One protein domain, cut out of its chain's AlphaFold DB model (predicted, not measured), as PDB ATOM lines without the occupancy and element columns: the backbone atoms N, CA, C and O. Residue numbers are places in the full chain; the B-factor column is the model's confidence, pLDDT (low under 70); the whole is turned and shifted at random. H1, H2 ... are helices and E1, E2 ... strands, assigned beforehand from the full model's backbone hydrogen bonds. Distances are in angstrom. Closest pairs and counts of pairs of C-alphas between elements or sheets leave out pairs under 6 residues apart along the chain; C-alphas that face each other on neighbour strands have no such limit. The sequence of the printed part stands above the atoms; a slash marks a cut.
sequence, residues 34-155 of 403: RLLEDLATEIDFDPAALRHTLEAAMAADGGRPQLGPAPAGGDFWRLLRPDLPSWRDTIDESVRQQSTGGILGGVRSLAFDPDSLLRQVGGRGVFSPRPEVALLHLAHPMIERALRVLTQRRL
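This is residues 34 to 155 of the 403 residues of an uncharacterized protein of Holophagales bacterium (UniProt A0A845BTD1). A small twisted wall of four short strands, E1, E2, E5 and E8, has the long helix H2 over one face; H5 crosses H2 at a steep angle, and H3 meets the first residues of H5. Two small strand hairpins, E3 with E4 and E6 with E7, lie at different ends of a flat outline, and residues 38 to 44, of which 38 to 42 belong to H1, stick out free. The printed part has 122 residues, with five named helices and eight named strands in the order H1 H2 E1 E2 H3 E3 E4 E5 H4 E6 E7 E8 H5. The class is mixed, helices and strands; the larger sheet is mixed, in the order E1 E2 E5 E8, and the two hairpins are antiparallel. The whole is compact, with a radius of gyration of the C-alphas of 15.5 A, and spans 45 by 43 by 22 A.

H1, residues 34 to 42, touches no helix. H2, residues 47 to 62, is on the sheet of E1, residues 67 to 69, E2, residues 76 to 79, E5, residues 109 to 111, and E8, residues 133 to 135, at a height over the sheet of 10.0 A. H2 runs along the strands, at 8 degrees to E2 on the local plane. E1 and E2 form an antiparallel hairpin, with N 68 and O 78 within hydrogen-bond range at 3.0 A. E2 and E5 are antiparallel, with N 110 and O 77 at 2.7 A, and E5 and E8 are parallel, with N 134 and O 109 at 2.8 A. H5, residues 141 to 152, touches H2 at a steep tilt of 64 degrees, the same way; the closest C-alphas are those of Ala 57 and Ala 146, 5.1 A apart. With residues 141 to 142 alone, H5 touches H3, residues 88 to 94, at a steep tilt of 46 degrees, opposite ways; the closest C-alphas, of Thr 90 and Met 142, are 6.5 A apart. The hairpin of E3, residues 96 to 98, and E4, residues 104 to 107, has N 97 and O 106 at 2.8 A; E4 runs on into E5 at 47 degrees. H4, residues 114 to 117, only grazes the sheet. The hairpin of E6, residues 118 to 121, and E7, residues 124 to 127, has N 126 and O 119 at 2.8 A. Every O i to N i+4 pair is within hydrogen-bond range in H1, H3 and H5, and 11 of 12 are in H2; H4 is too short for one.

H1 begins at C-alpha 34, (-2.445, 20.968, -21.574), and is 12.2 A long. H2 is 22.4 A long, from C-alpha 47 at (8.921, 18.999, -7.921). H5 is 16.4 A long and ends at C-alpha 152, (-4.239, 24.322, 10.196).

The C-alphas of Gly 122 and Leu 155, the two farthest apart, are 51.4 A apart. The printed part has no cut and no long link. Its mean pLDDT is 88.3; residue 72, residues 100 to 102 and residue 155 are under 70.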
ATOM      1  N   ARG A  34      -2.675  19.522 -21.670       90.19
ATOM      2  CA  ARG A  34      -2.445  20.968 -21.574       90.19
ATOM      3  C   ARG A  34      -3.214  21.595 -20.410       90.19
ATOM      4  O   ARG A  34      -2.637  22.380 -19.677       90.19
ATOM      5  N   LEU A  35      -4.479  21.217 -20.214       90.50
ATOM      6  CA  LEU A  35      -5.291  21.702 -19.093       90.50
ATOM      7  C   LEU A  35      -4.681  21.328 -17.735       90.50
ATOM      8  O   LEU A  35      -4.710  22.135 -16.809       90.50
ATOM      9  N   LEU A  36      -4.106  20.128 -17.620       91.31
ATOM     10  CA  LEU A  36      -3.397  19.702 -16.413       91.31
ATOM     11  C   LEU A  36      -2.113  20.505 -16.189       91.31
ATOM     12  O   LEU A  36      -1.845  20.884 -15.054       91.31
ATOM     13  N   GLU A  37      -1.348  20.800 -17.241       90.75
ATOM     14  CA  GLU A  37      -0.140  21.630 -17.128       90.75
ATOM     15  C   GLU A  37      -0.474  23.085 -16.768       90.75
ATOM     16  O   GLU A  37       0.180  23.685 -15.911       90.75
ATOM     17  N   ASP A  38      -1.527  23.643 -17.370       91.44
ATOM     18  CA  ASP A  38      -2.026  24.982 -17.052       91.44
ATOM     19  C   ASP A  38      -2.467  25.048 -15.581       91.44
ATOM     20  O   ASP A  38      -2.067  25.960 -14.853       91.44
ATOM     21  N   LEU A  39      -3.211  24.040 -15.103       92.56
ATOM     22  CA  LEU A  39      -3.602  23.919 -13.697       92.56
ATOM     23  C   LEU A  39      -2.382  23.783 -12.780       92.56
ATOM     24  O   LEU A  39      -2.306  24.473 -11.764       92.56
ATOM     25  N   ALA A  40      -1.419  22.929 -13.134       92.25
ATOM     26  CA  ALA A  40      -0.200  22.735 -12.356       92.25
ATOM     27  C   ALA A  40       0.608  24.036 -12.248       92.25
ATOM     28  O   ALA A  40       1.152  24.354 -11.193       92.25
ATOM     29  N   THR A  41       0.642  24.829 -13.317       92.19
ATOM     30  CA  THR A  41       1.292  26.143 -13.339       92.19
ATOM     31  C   THR A  41       0.541  27.157 -12.468       92.19
ATOM     32  O   THR A  41       1.169  27.951 -11.758       92.19
ATOM     33  N   GLU A  42      -0.793  27.117 -12.479       92.06
ATOM     34  CA  GLU A  42      -1.654  28.003 -11.691       92.06
ATOM     35  C   GLU A  42      -1.510  27.769 -10.182       92.06
ATOM     36  O   GLU A  42      -1.458  28.738  -9.428       92.06
ATOM     37  N   ILE A  43      -1.370  26.512  -9.748       90.31
ATOM     38  CA  ILE A  43      -1.248  26.143  -8.324       90.31
ATOM     39  C   ILE A  43       0.206  25.987  -7.837       90.31
ATOM     40  O   ILE A  43       0.417  25.541  -6.712       90.31
ATOM     41  N   ASP A  44       1.201  26.330  -8.666       89.69
ATOM     42  CA  ASP A  44       2.637  26.117  -8.386       89.69
ATOM     43  C   ASP A  44       2.964  24.648  -8.048       89.69
ATOM     44  O   ASP A  44       3.724  24.339  -7.136       89.69
ATOM     45  N   PHE A  45       2.357  23.704  -8.769       90.31
ATOM     46  CA  PHE A  45       2.631  22.281  -8.614       90.31
ATOM     47  C   PHE A  45       3.806  21.870  -9.498       90.31
ATOM     48  O   PHE A  45       3.649  21.617 -10.690       90.31
ATOM     49  N   ASP A  46       4.996  21.824  -8.909       89.25
ATOM     50  CA  ASP A  46       6.204  21.265  -9.515       89.25
ATOM     51  C   ASP A  46       7.053  20.517  -8.457       89.25
ATOM     52  O   ASP A  46       6.791  20.634  -7.248       89.25
ATOM     53  N   PRO A  47       8.074  19.735  -8.862       90.31
ATOM     54  CA  PRO A  47       8.921  18.999  -7.921       90.31
ATOM     55  C   PRO A  47       9.603  19.879  -6.858       90.31
ATOM     56  O   PRO A  47       9.764  19.468  -5.703       90.31
ATOM     57  N   ALA A  48      10.006  21.102  -7.210       87.50
ATOM     58  CA  ALA A  48      10.666  22.015  -6.284       87.50
ATOM     59  C   ALA A  48       9.675  22.609  -5.271       87.50
ATOM     60  O   ALA A  48      10.006  22.717  -4.089       87.50
ATOM     61  N   ALA A  49       8.466  22.954  -5.705       88.56
ATOM     62  CA  ALA A  49       7.389  23.454  -4.868       88.56
ATOM     63  C   ALA A  49       6.877  22.379  -3.901       88.56
ATOM     64  O   ALA A  49       6.712  22.660  -2.711       88.56
ATOM     65  N   LEU A  50       6.737  21.124  -4.348       91.69
ATOM     66  CA  LEU A  50       6.424  19.995  -3.461       91.69
ATOM     67  C   LEU A  50       7.484  19.815  -2.375       91.69
ATOM     68  O   LEU A  50       7.159  19.693  -1.189       91.69
ATOM     69  N   ARG A  51       8.763  19.863  -2.761       92.38
ATOM     70  CA  ARG A  51       9.880  19.813  -1.812       92.38
ATOM     71  C   ARG A  51       9.824  20.966  -0.815       92.38
ATOM     72  O   ARG A  51       9.960  20.737   0.385       92.38
ATOM     73  N   HIS A  52       9.623  22.195  -1.286       88.19
ATOM     74  CA  HIS A  52       9.538  23.373  -0.419       88.19
ATOM     75  C   HIS A  52       8.336  23.319   0.525       88.19
ATOM     76  O   HIS A  52       8.459  23.748   1.671       88.19
ATOM     77  N   THR A  53       7.214  22.756   0.074       90.62
ATOM     78  CA  THR A  53       6.008  22.541   0.884       90.62
ATOM     79  C   THR A  53       6.294  21.579   2.032       90.62
ATOM     80  O   THR A  53       6.012  21.901   3.188       90.62
ATOM     81  N   LEU A  54       6.924  20.435   1.743       94.12
ATOM     82  CA  LEU A  54       7.306  19.473   2.776       94.12
ATOM     83  C   LEU A  54       8.327  20.068   3.757       94.12
ATOM     84  O   LEU A  54       8.135  19.992   4.970       94.12
ATOM     85  N   GLU A  55       9.377  20.705   3.237       91.88
ATOM     86  CA  GLU A  55      10.398  21.390   4.037       91.88
ATOM     87  C   GLU A  55       9.763  22.426   4.976       91.88
ATOM     88  O   GLU A  55      10.084  22.461   6.161       91.88
ATOM     89  N   ALA A  56       8.854  23.266   4.465       87.88
ATOM     90  CA  ALA A  56       8.184  24.299   5.248       87.88
ATOM     91  C   ALA A  56       7.306  23.707   6.355       87.88
ATOM     92  O   ALA A  56       7.359  24.191   7.484       87.88
ATOM     93  N   ALA A  57       6.542  22.654   6.054       91.06
ATOM     94  CA  ALA A  57       5.687  21.991   7.031       91.06
ATOM     95  C   ALA A  57       6.495  21.320   8.151       91.06
ATOM     96  O   ALA A  57       6.158  21.467   9.322       91.06
ATOM     97  N   MET A  58       7.586  20.625   7.818       91.62
ATOM     98  CA  MET A  58       8.452  20.005   8.825       91.62
ATOM     99  C   MET A  58       9.225  21.050   9.640       91.62
ATOM    100  O   MET A  58       9.381  20.925  10.858       91.62
ATOM    101  N   ALA A  59       9.690  22.118   8.985       88.31
ATOM    102  CA  ALA A  59      10.393  23.212   9.647       88.31
ATOM    103  C   ALA A  59       9.514  23.987  10.627       88.31
ATOM    104  O   ALA A  59      10.024  24.624  11.545       88.31
ATOM    105  N   ALA A  60       8.202  23.914  10.450       83.25
ATOM    106  CA  ALA A  60       7.233  24.519  11.338       83.25
ATOM    107  C   ALA A  60       7.320  23.948  12.772       83.25
ATOM    108  O   ALA A  60       7.018  24.670  13.723       83.25
ATOM    109  N   ASP A  61       7.758  22.692  12.924       79.06
ATOM    110  CA  ASP A  61       7.885  22.014  14.222       79.06
ATOM    111  C   ASP A  61       9.336  21.936  14.712       79.06
ATOM    112  O   ASP A  61       9.586  21.929  15.915       79.06
ATOM    113  N   GLY A  62      10.306  21.865  13.796       80.81
ATOM    114  CA  GLY A  62      11.705  21.663  14.170       80.81
ATOM    115  C   GLY A  62      12.686  22.755  13.722       80.81
ATOM    116  O   GLY A  62      13.873  22.660  14.040       80.81
ATOM    117  N   GLY A  63      12.270  23.752  12.945       84.88
ATOM    118  CA  GLY A  63      13.168  24.703  12.275       84.88
ATOM    119  C   GLY A  63      13.784  24.162  10.976       84.88
ATOM    120  O   GLY A  63      13.529  23.031  10.582       84.88
ATOM    121  N   ARG A  64      14.591  24.965  10.277       85.00
ATOM    122  CA  ARG A  64      15.280  24.584   9.022       85.00
ATOM    123  C   ARG A  64      16.762  24.269   9.284       85.00
ATOM    124  O   ARG A  64      17.310  24.838  10.228       85.00
ATOM    125  N   PRO A  65      17.437  23.452   8.450       90.31
ATOM    126  CA  PRO A  65      16.924  22.685   7.301       90.31
ATOM    127  C   PRO A  65      16.412  21.282   7.680       90.31
ATOM    128  O   PRO A  65      16.955  20.664   8.598       90.31
ATOM    129  N   GLN A  66      15.392  20.766   6.975       92.19
ATOM    130  CA  GLN A  66      14.811  19.418   7.182       92.19
ATOM    131  C   GLN A  66      15.181  18.405   6.108       92.19
ATOM    132  O   GLN A  66      15.290  17.211   6.399       92.19
ATOM    133  N   LEU A  67      15.417  18.876   4.894       93.12
ATOM    134  CA  LEU A  67      15.827  18.088   3.750       93.12
ATOM    135  C   LEU A  67      17.255  18.460   3.353       93.12
ATOM    136  O   LEU A  67      17.664  19.620   3.402       93.12
ATOM    137  N   GLY A  68      18.023  17.460   2.938       90.56
ATOM    138  CA  GLY A  68      19.351  17.653   2.363       90.56
ATOM    139  C   GLY A  68      19.577  16.749   1.154       90.56
ATOM    140  O   GLY A  68      18.780  15.839   0.924       90.56
ATOM    141  N   PRO A  69      20.661  16.961   0.394       90.44
ATOM    142  CA  PRO A  69      20.999  16.100  -0.734       90.44
ATOM    143  C   PRO A  69      21.224  14.656  -0.261       90.44
ATOM    144  O   PRO A  69      21.854  14.420   0.780       90.44
ATOM    145  N   ALA A  70      20.688  13.685  -1.004       88.00
ATOM    146  CA  ALA A  70      20.891  12.274  -0.707       88.00
ATOM    147  C   ALA A  70      22.298  11.809  -1.139       88.00
ATOM    148  O   ALA A  70      22.811  12.268  -2.161       88.00
ATOM    149  N   PRO A  71      22.906  10.828  -0.439       76.12
ATOM    150  CA  PRO A  71      24.194  10.250  -0.838       76.12
ATOM    151  C   PRO A  71      24.165   9.594  -2.223       76.12
ATOM    152  O   PRO A  71      25.195   9.497  -2.879       76.12
ATOM    153  N   ALA A  72      22.982   9.157  -2.671       68.25
ATOM    154  CA  ALA A  72      22.770   8.584  -3.996       68.25
ATOM    155  C   ALA A  72      23.030   9.579  -5.149       68.25
ATOM    156  O   ALA A  72      23.115   9.141  -6.295       68.25
ATOM    157  N   GLY A  73      23.169  10.880  -4.853       71.94
ATOM    158  CA  GLY A  73      23.376  11.939  -5.841       71.94
ATOM    159  C   GLY A  73      22.137  12.217  -6.700       71.94
ATOM    160  O   GLY A  73      21.090  11.600  -6.519       71.94
ATOM    161  N   GLY A  74      22.258  13.157  -7.641       76.38
ATOM    162  CA  GLY A  74      21.157  13.561  -8.525       76.38
ATOM    163  C   GLY A  74      20.040  14.315  -7.793       76.38
ATOM    164  O   GLY A  74      20.299  15.016  -6.818       76.38
ATOM    165  N   ASP A  75      18.798  14.133  -8.248       83.31
ATOM    166  CA  ASP A  75      17.608  14.842  -7.745       83.31
ATOM    167  C   ASP A  75      16.971  14.203  -6.496       83.31
ATOM    168  O   ASP A  75      15.823  14.491  -6.141       83.31
ATOM    169  N   PHE A  76      17.710  13.329  -5.803       91.06
ATOM    170  CA  PHE A  76      17.242  12.648  -4.598       91.06
ATOM    171  C   PHE A  76      17.600  13.415  -3.320       91.06
ATOM    172  O   PHE A  76      18.696  13.955  -3.156       91.06
ATOM    173  N   TRP A  77      16.681  13.386  -2.358       93.88
ATOM    174  CA  TRP A  77      16.779  14.089  -1.080       93.88
ATOM    175  C   TRP A  77      16.747  13.116   0.096       93.88
ATOM    176  O   TRP A  77      16.257  11.998  -0.017       93.88
ATOM    177  N   ARG A  78      17.260  13.525   1.252       94.12
ATOM    178  CA  ARG A  78      17.156  12.773   2.507       94.12
ATOM    179  C   ARG A  78      16.545  13.631   3.603       94.12
ATOM    180  O   ARG A  78      16.764  14.840   3.637       94.12
ATOM    181  N   LEU A  79      15.854  12.977   4.530       94.31
ATOM    182  CA  LEU A  79      15.414  13.587   5.781       94.31
ATOM    183  C   LEU A  79      16.625  13.755   6.709       94.31
ATOM    184  O   LEU A  79      17.341  12.792   6.978       94.31
ATOM    185  N   LEU A  80      16.859  14.978   7.187       92.50
ATOM    186  CA  LEU A  80      17.957  15.290   8.108       92.50
ATOM    187  C   LEU A  80      17.623  14.919   9.557       92.50
ATOM    188  O   LEU A  80      18.524  14.579  10.317       92.50
ATOM    189  N   ARG A  81      16.337  14.963   9.926       91.00
ATOM    190  CA  ARG A  81      15.830  14.603  11.260       91.00
ATOM    191  C   ARG A  81      14.627  13.667  11.148       91.00
ATOM    192  O   ARG A  81      13.483  14.113  11.242       91.00
ATOM    193  N   PRO A  82      14.864  12.375  10.873       90.88
ATOM    194  CA  PRO A  82      13.791  11.391  10.743       90.88
ATOM    195  C   PRO A  82      13.086  11.073  12.072       90.88
ATOM    196  O   PRO A  82      12.034  10.445  12.077       90.88
ATOM    197  N   ASP A  83      13.667  11.490  13.193       90.19
ATOM    198  CA  ASP A  83      13.189  11.326  14.563       90.19
ATOM    199  C   ASP A  83      12.364  12.520  15.074       90.19
ATOM    200  O   ASP A  83      11.984  12.542  16.245       90.19
ATOM    201  N   LEU A  84      12.068  13.506  14.214       91.12
ATOM    202  CA  LEU A  84      11.273  14.682  14.569       91.12
ATOM    203  C   LEU A  84       9.932  14.239  15.200       91.12
ATOM    204  O   LEU A  84       9.137  13.606  14.500       91.12
ATOM    205  N   PRO A  85       9.646  14.559  16.484       89.25
ATOM    206  CA  PRO A  85       8.598  13.880  17.251       89.25
ATOM    207  C   PRO A  85       7.211  13.931  16.628       89.25
ATOM    208  O   PRO A  85       6.507  12.928  16.630       89.25
ATOM    209  N   SER A  86       6.822  15.074  16.056       89.25
ATOM    210  CA  SER A  86       5.545  15.167  15.364       89.25
ATOM    211  C   SER A  86       5.532  14.243  14.146       89.25
ATOM    212  O   SER A  86       4.571  13.507  13.975       89.25
ATOM    213  N   TRP A  87       6.588  14.200  13.337       94.50
ATOM    214  CA  TRP A  87       6.629  13.518  12.035       94.50
ATOM    215  C   TRP A  87       6.991  12.033  12.073       94.50
ATOM    216  O   TRP A  87       6.770  11.345  11.075       94.50
ATOM    217  N   ARG A  88       7.522  11.547  13.197       92.75
ATOM    218  CA  ARG A  88       8.078  10.199  13.344       92.75
ATOM    219  C   ARG A  88       7.149   9.100  12.835       92.75
ATOM    220  O   ARG A  88       7.573   8.332  11.982       92.75
ATOM    221  N   ASP A  89       5.901   9.065  13.293       93.19
ATOM    222  CA  ASP A  89       4.965   7.989  12.936       93.19
ATOM    223  C   ASP A  89       4.733   7.929  11.419       93.19
ATOM    224  O   ASP A  89       4.857   6.880  10.796       93.19
ATOM    225  N   THR A  90       4.518   9.084  10.782       95.38
ATOM    226  CA  THR A  90       4.327   9.162   9.325       95.38
ATOM    227  C   THR A  90       5.584   8.746   8.562       95.38
ATOM    228  O   THR A  90       5.483   8.099   7.519       95.38
ATOM    229  N   ILE A  91       6.771   9.098   9.060       94.81
ATOM    230  CA  ILE A  91       8.048   8.696   8.453       94.81
ATOM    231  C   ILE A  91       8.242   7.183   8.581       94.81
ATOM    232  O   ILE A  91       8.589   6.530   7.595       94.81
ATOM    233  N   ASP A  92       7.999   6.635   9.772       91.88
ATOM    234  CA  ASP A  92       8.161   5.220  10.090       91.88
ATOM    235  C   ASP A  92       7.185   4.345   9.280       91.88
ATOM    236  O   ASP A  92       7.568   3.269   8.824       91.88
ATOM    237  N   GLU A  93       5.967   4.829   9.021       91.62
ATOM    238  CA  GLU A  93       4.953   4.116   8.233       91.62
ATOM    239  C   GLU A  93       5.148   4.227   6.711       91.62
ATOM    240  O   GLU A  93       4.873   3.264   5.994       91.62
ATOM    241  N   SER A  94       5.597   5.382   6.196       93.06
ATOM    242  CA  SER A  94       5.571   5.659   4.744       93.06
ATOM    243  C   SER A  94       6.937   5.686   4.053       93.06
ATOM    244  O   SER A  94       7.045   5.311   2.884       93.06
ATOM    245  N   VAL A  95       7.999   6.111   4.746       93.00
ATOM    246  CA  VAL A  95       9.330   6.321   4.142       93.00
ATOM    247  C   VAL A  95      10.345   5.301   4.642       93.00
ATOM    248  O   VAL A  95      11.282   4.946   3.922       93.00
ATOM    249  N   ARG A  96      10.194   4.823   5.876       91.12
ATOM    250  CA  ARG A  96      11.126   3.863   6.450       91.12
ATOM    251  C   ARG A  96      10.966   2.487   5.812       91.12
ATOM    252  O   ARG A  96       9.866   1.988   5.597       91.12
ATOM    253  N   GLN A  97      12.093   1.849   5.519       87.25
ATOM    254  CA  GLN A  97      12.101   0.461   5.087       87.25
ATOM    255  C   GLN A  97      11.660  -0.441   6.236       87.25
ATOM    256  O   GLN A  97      12.202  -0.383   7.342       87.25
ATOM    257  N   GLN A  98      10.695  -1.310   5.962       76.69
ATOM    258  CA  GLN A  98      10.342  -2.378   6.883       76.69
ATOM    259  C   GLN A  98      11.435  -3.448   6.821       76.69
ATOM    260  O   GLN A  98      11.723  -3.976   5.746       76.69
ATOM    261  N   SER A  99      12.070  -3.741   7.956       71.81
ATOM    262  CA  SER A  99      12.991  -4.872   8.073       71.81
ATOM    263  C   SER A  99      12.257  -6.096   8.609       71.81
ATOM    264  O   SER A  99      11.320  -5.989   9.408       71.81
ATOM    265  N   THR A 100      12.698  -7.278   8.194       63.31
ATOM    266  CA  THR A 100      12.198  -8.551   8.710       63.31
ATOM    267  C   THR A 100      12.561  -8.668  10.195       63.31
ATOM    268  O   THR A 100      13.736  -8.620  10.548       63.31
ATOM    269  N   GLY A 101      11.566  -8.829  11.075       66.31
ATOM    270  CA  GLY A 101      11.791  -9.047  12.514       66.31
ATOM    271  C   GLY A 101      11.548  -7.846  13.436       66.31
ATOM    272  O   GLY A 101      12.025  -7.855  14.565       66.31
ATOM    273  N   GLY A 102      10.813  -6.819  12.994       64.88
ATOM    274  CA  GLY A 102      10.377  -5.714  13.867       64.88
ATOM    275  C   GLY A 102      11.451  -4.660  14.165       64.88
ATOM    276  O   GLY A 102      11.216  -3.750  14.956       64.88
ATOM    277  N   ILE A 103      12.616  -4.754  13.519       72.44
ATOM    278  CA  ILE A 103      13.660  -3.728  13.569       72.44
ATOM    279  C   ILE A 103      13.326  -2.649  12.531       72.44
ATOM    280  O   ILE A 103      13.068  -2.941  11.364       72.44
ATOM    281  N   LEU A 104      13.332  -1.386  12.952       72.25
ATOM    282  CA  LEU A 104      13.146  -0.240  12.064       72.25
ATOM    283  C   LEU A 104      14.318  -0.165  11.070       72.25
ATOM    284  O   LEU A 104      15.468  -0.015  11.479       72.25
ATOM    285  N   GLY A 105      14.032  -0.277   9.770       81.31
ATOM    286  CA  GLY A 105      15.041  -0.180   8.714       81.31
ATOM    287  C   GLY A 105      15.501   1.255   8.440       81.31
ATOM    288  O   GLY A 105      15.116   2.215   9.122       81.31
ATOM    289  N   GLY A 106      16.341   1.404   7.415       87.00
ATOM    290  CA  GLY A 106      16.805   2.705   6.939       87.00
ATOM    291  C   GLY A 106      15.662   3.570   6.400       87.00
ATOM    292  O   GLY A 106      14.631   3.070   5.951       87.00
ATOM    293  N   VAL A 107      15.835   4.888   6.448       92.31
ATOM    294  CA  VAL A 107      14.899   5.840   5.832       92.31
ATOM    295  C   VAL A 107      15.252   5.973   4.354       92.31
ATOM    296  O   VAL A 107      16.404   6.268   4.027       92.31
ATOM    297  N   ARG A 108      14.275   5.751   3.466       92.75
ATOM    298  CA  ARG A 108      14.468   5.884   2.015       92.75
ATOM    299  C   ARG A 108      14.853   7.313   1.634       92.75
ATOM    300  O   ARG A 108      14.446   8.283   2.275       92.75
ATOM    301  N   SER A 109      15.600   7.439   0.541       93.81
ATOM    302  CA  SER A 109      15.758   8.730  -0.135       93.81
ATOM    303  C   SER A 109      14.423   9.156  -0.753       93.81
ATOM    304  O   SER A 109      13.567   8.325  -1.038       93.81
ATOM    305  N   LEU A 110      14.232  10.448  -0.969       95.12
ATOM    306  CA  LEU A 110      13.007  11.043  -1.482       95.12
ATOM    307  C   LEU A 110      13.239  11.545  -2.907       95.12
ATOM    308  O   LEU A 110      14.212  12.255  -3.155       95.12
ATOM    309  N   ALA A 111      12.337  11.210  -3.820       94.38
ATOM    310  CA  ALA A 111      12.244  11.808  -5.147       94.38
ATOM    311  C   ALA A 111      10.985  12.675  -5.206       94.38
ATOM    312  O   ALA A 111       9.928  12.232  -4.771       94.38
ATOM    313  N   PHE A 112      11.085  13.886  -5.746       93.38
ATOM    314  CA  PHE A 112       9.922  14.757  -5.991       93.38
ATOM    315  C   PHE A 112       9.543  14.823  -7.471       93.38
ATOM    316  O   PHE A 112       8.479  15.327  -7.811       93.38
ATOM    317  N   ASP A 113      10.426  14.323  -8.333       91.56
ATOM    318  CA  ASP A 113      10.254  14.294  -9.775       91.56
ATOM    319  C   ASP A 113      10.163  12.831 -10.242       91.56
ATOM    320  O   ASP A 113      11.106  12.062  -9.994       91.56
ATOM    321  N   PRO A 114       9.055  12.409 -10.882       89.94
ATOM    322  CA  PRO A 114       8.936  11.062 -11.428       89.94
ATOM    323  C   PRO A 114       9.981  10.756 -12.510       89.94
ATOM    324  O   PRO A 114      10.370   9.592 -12.634       89.94
ATOM    325  N   ASP A 115      10.489  11.759 -13.235       89.38
ATOM    326  CA  ASP A 115      11.450  11.568 -14.327       89.38
ATOM    327  C   ASP A 115      12.775  10.979 -13.826       89.38
ATOM    328  O   ASP A 115      13.409  10.177 -14.517       89.38
ATOM    329  N   SER A 116      13.135  11.251 -12.567       86.50
ATOM    330  CA  SER A 116      14.297  10.651 -11.892       86.50
ATOM    331  C   SER A 116      14.205   9.123 -11.721       86.50
ATOM    332  O   SER A 116      15.206   8.452 -11.444       86.50
ATOM    333  N   LEU A 117      13.004   8.559 -11.886       89.56
ATOM    334  CA  LEU A 117      12.704   7.130 -11.797       89.56
ATOM    335  C   LEU A 117      12.285   6.531 -13.148       89.56
ATOM    336  O   LEU A 117      11.944   5.347 -13.208       89.56
ATOM    337  N   LEU A 118      12.328   7.301 -14.238       91.38
ATOM    338  CA  LEU A 118      12.096   6.790 -15.585       91.38
ATOM    339  C   LEU A 118      13.398   6.261 -16.195       91.38
ATOM    340  O   LEU A 118      14.468   6.859 -16.089       91.38
ATOM    341  N   ARG A 119      13.313   5.120 -16.881       89.12
ATOM    342  CA  ARG A 119      14.398   4.569 -17.702       89.12
ATOM    343  C   ARG A 119      13.944   4.444 -19.143       89.12
ATOM    344  O   ARG A 119      12.873   3.912 -19.409       89.12
ATOM    345  N   GLN A 120      14.784   4.874 -20.077       91.12
ATOM    346  CA  GLN A 120      14.537   4.652 -21.498       91.12
ATOM    347  C   GLN A 120      14.834   3.192 -21.852       91.12
ATOM    348  O   GLN A 120      15.976   2.742 -21.769       91.12
ATOM    349  N   VAL A 121      13.804   2.450 -22.252       88.94
ATOM    350  CA  VAL A 121      13.907   1.059 -22.707       88.94
ATOM    351  C   VAL A 121      13.240   0.966 -24.074       88.94
ATOM    352  O   VAL A 121      12.033   1.150 -24.200       88.94
ATOM    353  N   GLY A 122      14.036   0.734 -25.123       85.06
ATOM    354  CA  GLY A 122      13.521   0.636 -26.494       85.06
ATOM    355  C   GLY A 122      12.818   1.907 -26.994       85.06
ATOM    356  O   GLY A 122      11.829   1.810 -27.714       85.06
ATOM    357  N   GLY A 123      13.284   3.092 -26.576       88.50
ATOM    358  CA  GLY A 123      12.699   4.386 -26.959       88.50
ATOM    359  C   GLY A 123      11.416   4.765 -26.210       88.50
ATOM    360  O   GLY A 123      10.772   5.743 -26.577       88.50
ATOM    361  N   ARG A 124      11.031   4.003 -25.177       87.81
ATOM    362  CA  ARG A 124       9.916   4.326 -24.280       87.81
ATOM    363  C   ARG A 124      10.436   4.575 -22.868       87.81
ATOM    364  O   ARG A 124      11.260   3.806 -22.367       87.81
ATOM    365  N   GLY A 125       9.915   5.610 -22.214       89.31
ATOM    366  CA  GLY A 125      10.132   5.839 -20.789       89.31
ATOM    367  C   GLY A 125       9.359   4.804 -19.975       89.31
ATOM    368  O   GLY A 125       8.133   4.780 -20.001       89.31
ATOM    369  N   VAL A 126      10.074   3.929 -19.274       91.75
ATOM    370  CA  VAL A 126       9.507   2.915 -18.381       91.75
ATOM    371  C   VAL A 126       9.800   3.316 -16.944       91.75
ATOM    372  O   VAL A 126      10.956   3.540 -16.578       91.75
ATOM    373  N   PHE A 127       8.758   3.377 -16.116       92.25
ATOM    374  CA  PHE A 127       8.903   3.629 -14.688       92.25
ATOM    375  C   PHE A 127       9.654   2.479 -14.007       92.25
ATOM    376  O   PHE A 127       9.255   1.316 -14.085       92.25
ATOM    377  N   SER A 128      10.764   2.808 -13.350       90.31
ATOM    378  CA  SER A 128      11.684   1.867 -12.718       90.31
ATOM    379  C   SER A 128      11.888   2.259 -11.248       90.31
ATOM    380  O   SER A 128      12.865   2.933 -10.907       90.31
ATOM    381  N   PRO A 129      10.960   1.863 -10.354       88.12
ATOM    382  CA  PRO A 129      11.031   2.228  -8.946       88.12
ATOM    383  C   PRO A 129      12.250   1.588  -8.273       88.12
ATOM    384  O   PRO A 129      12.614   0.443  -8.550       88.12
ATOM    385  N   ARG A 130      12.876   2.326  -7.352       88.50
ATOM    386  CA  ARG A 130      14.032   1.861  -6.575       88.50
ATOM    387  C   ARG A 130      13.589   1.577  -5.135       88.50
ATOM    388  O   ARG A 130      13.039   2.481  -4.519       88.50
ATOM    389  N   PRO A 131      13.880   0.401  -4.546       87.19
ATOM    390  CA  PRO A 131      13.481   0.080  -3.162       87.19
ATOM    391  C   PRO A 131      14.014   1.049  -2.089       87.19
ATOM    392  O   PRO A 131      13.451   1.160  -0.997       87.19
ATOM    393  N   GLU A 132      15.105   1.743  -2.410       89.00
ATOM    394  CA  GLU A 132      15.787   2.734  -1.570       89.00
ATOM    395  C   GLU A 132      15.221   4.159  -1.720       89.00
ATOM    396  O   GLU A 132      15.680   5.072  -1.033       89.00
ATOM    397  N   VAL A 133      14.264   4.379  -2.633       91.75
ATOM    398  CA  VAL A 133      13.718   5.703  -2.966       91.75
ATOM    399  C   VAL A 133      12.194   5.692  -2.861       91.75
ATOM    400  O   VAL A 133      11.530   4.827  -3.424       91.75
ATOM    401  N   ALA A 134      11.629   6.673  -2.165       93.31
ATOM    402  CA  ALA A 134      10.201   6.958  -2.148       93.31
ATOM    403  C   ALA A 134       9.901   8.130  -3.098       93.31
ATOM    404  O   ALA A 134      10.492   9.201  -2.960       93.31
ATOM    405  N   LEU A 135       8.992   7.930  -4.057       94.25
ATOM    406  CA  LEU A 135       8.471   9.008  -4.901       94.25
ATOM    407  C   LEU A 135       7.375   9.757  -4.140       94.25
ATOM    408  O   LEU A 135       6.369   9.160  -3.759       94.25
ATOM    409  N   LEU A 136       7.564  11.056  -3.934       95.00
ATOM    410  CA  LEU A 136       6.589  11.915  -3.282       95.00
ATOM    411  C   LEU A 136       5.665  12.533  -4.331       95.00
ATOM    412  O   LEU A 136       6.106  13.220  -5.246       95.00
ATOM    413  N   HIS A 137       4.372  12.297  -4.159       92.12
ATOM    414  CA  HIS A 137       3.281  12.858  -4.952       92.12
ATOM    415  C   HIS A 137       2.194  13.392  -4.005       92.12
ATOM    416  O   HIS A 137       2.287  13.210  -2.792       92.12
ATOM    417  N   LEU A 138       1.148  14.036  -4.537       91.94
ATOM    418  CA  LEU A 138       0.105  14.689  -3.721       91.94
ATOM    419  C   LEU A 138      -0.572  13.759  -2.704       91.94
ATOM    420  O   LEU A 138      -0.839  14.176  -1.584       91.94
ATOM    421  N   ALA A 139      -0.795  12.502  -3.085       93.38
ATOM    422  CA  ALA A 139      -1.398  11.473  -2.233       93.38
ATOM    423  C   ALA A 139      -0.383  10.703  -1.358       93.38
ATOM    424  O   ALA A 139      -0.716   9.674  -0.777       93.38
ATOM    425  N   HIS A 140       0.883  11.128  -1.294       96.31
ATOM    426  CA  HIS A 140       1.850  10.491  -0.400       96.31
ATOM    427  C   HIS A 140       1.606  10.965   1.048       96.31
ATOM    428  O   HIS A 140       1.511  12.179   1.254       96.31
ATOM    429  N   PRO A 141       1.619  10.089   2.076       96.75
ATOM    430  CA  PRO A 141       1.289  10.462   3.462       96.75
ATOM    431  C   PRO A 141       2.080  11.657   4.013       96.75
ATOM    432  O   PRO A 141       1.532  12.524   4.689       96.75
ATOM    433  N   MET A 142       3.375  11.750   3.683       96.31
ATOM    434  CA  MET A 142       4.209  12.916   4.022       96.31
ATOM    435  C   MET A 142       3.664  14.239   3.451       96.31
ATOM    436  O   MET A 142       3.700  15.255   4.140       96.31
ATOM    437  N   ILE A 143       3.163  14.238   2.211       96.38
ATOM    438  CA  ILE A 143       2.622  15.430   1.545       96.38
ATOM    439  C   ILE A 143       1.223  15.750   2.068       96.38
ATOM    440  O   ILE A 143       0.973  16.894   2.434       96.38
ATOM    441  N   GLU A 144       0.344  14.757   2.207       95.56
ATOM    442  CA  GLU A 144      -0.985  14.954   2.807       95.56
ATOM    443  C   GLU A 144      -0.882  15.561   4.210       95.56
ATOM    444  O   GLU A 144      -1.575  16.524   4.557       95.56
ATOM    445  N   ARG A 145       0.057  15.047   5.011       95.19
ATOM    446  CA  ARG A 145       0.360  15.598   6.325       95.19
ATOM    447  C   ARG A 145       0.902  17.022   6.240       95.19
ATOM    448  O   ARG A 145       0.459  17.867   7.017       95.19
ATOM    449  N   ALA A 146       1.829  17.302   5.323       93.81
ATOM    450  CA  ALA A 146       2.357  18.650   5.121       93.81
ATOM    451  C   ALA A 146       1.241  19.653   4.804       93.81
ATOM    452  O   ALA A 146       1.146  20.694   5.457       93.81
ATOM    453  N   LEU A 147       0.345  19.301   3.880       92.38
ATOM    454  CA  LEU A 147      -0.817  20.112   3.525       92.38
ATOM    455  C   LEU A 147      -1.741  20.327   4.727       92.38
ATOM    456  O   LEU A 147      -2.171  21.455   4.969       92.38
ATOM    457  N   ARG A 148      -1.998  19.291   5.535       90.31
ATOM    458  CA  ARG A 148      -2.808  19.410   6.757       90.31
ATOM    459  C   ARG A 148      -2.182  20.359   7.779       90.31
ATOM    460  O   ARG A 148      -2.888  21.217   8.308       90.31
ATOM    461  N   VAL A 149      -0.880  20.230   8.044       88.56
ATOM    462  CA  VAL A 149      -0.148  21.098   8.986       88.56
ATOM    463  C   VAL A 149      -0.219  22.557   8.534       88.56
ATOM    464  O   VAL A 149      -0.554  23.436   9.328       88.56
ATOM    465  N   LEU A 150       0.036  22.821   7.253       86.25
ATOM    466  CA  LEU A 150      -0.009  24.177   6.699       86.25
ATOM    467  C   LEU A 150      -1.438  24.742   6.673       86.25
ATOM    468  O   LEU A 150      -1.639  25.904   7.016       86.25
ATOM    469  N   THR A 151      -2.440  23.917   6.357       84.19
ATOM    470  CA  THR A 151      -3.858  24.320   6.373       84.19
ATOM    471  C   THR A 151      -4.316  24.712   7.775       84.19
ATOM    472  O   THR A 151      -5.001  25.716   7.938       84.19
ATOM    473  N   GLN A 152      -3.911  23.972   8.809       80.06
ATOM    474  CA  GLN A 152      -4.239  24.322  10.196       80.06
ATOM    475  C   GLN A 152      -3.603  25.650  10.619       80.06
ATOM    476  O   GLN A 152      -4.238  26.451  11.301       80.06
ATOM    477  N   ARG A 153      -2.377  25.921  10.157       77.25
ATOM    478  CA  ARG A 153      -1.646  27.170  10.427       77.25
ATOM    479  C   ARG A 153      -2.172  28.387   9.660       77.25
ATOM    480  O   ARG A 153      -1.735  29.508   9.919       77.25
ATOM    481  N   ARG A 154      -3.111  28.184   8.733       72.25
ATOM    482  CA  ARG A 154      -3.803  29.249   8.000       72.25
ATOM    483  C   ARG A 154      -4.781  30.024   8.888       72.25
ATOM    484  O   ARG A 154      -5.000  31.219   8.676       72.25
ATOM    485  N   LEU A 155      -5.384  29.356   9.872       63.75
ATOM    486  CA  LEU A 155      -6.377  29.948  10.768       63.75
ATOM    487  C   LEU A 155      -5.696  30.625  11.969       63.75
ATOM    488  O   LEU A 155      -4.718  30.093  12.495       63.75
TER     489      LEU A 155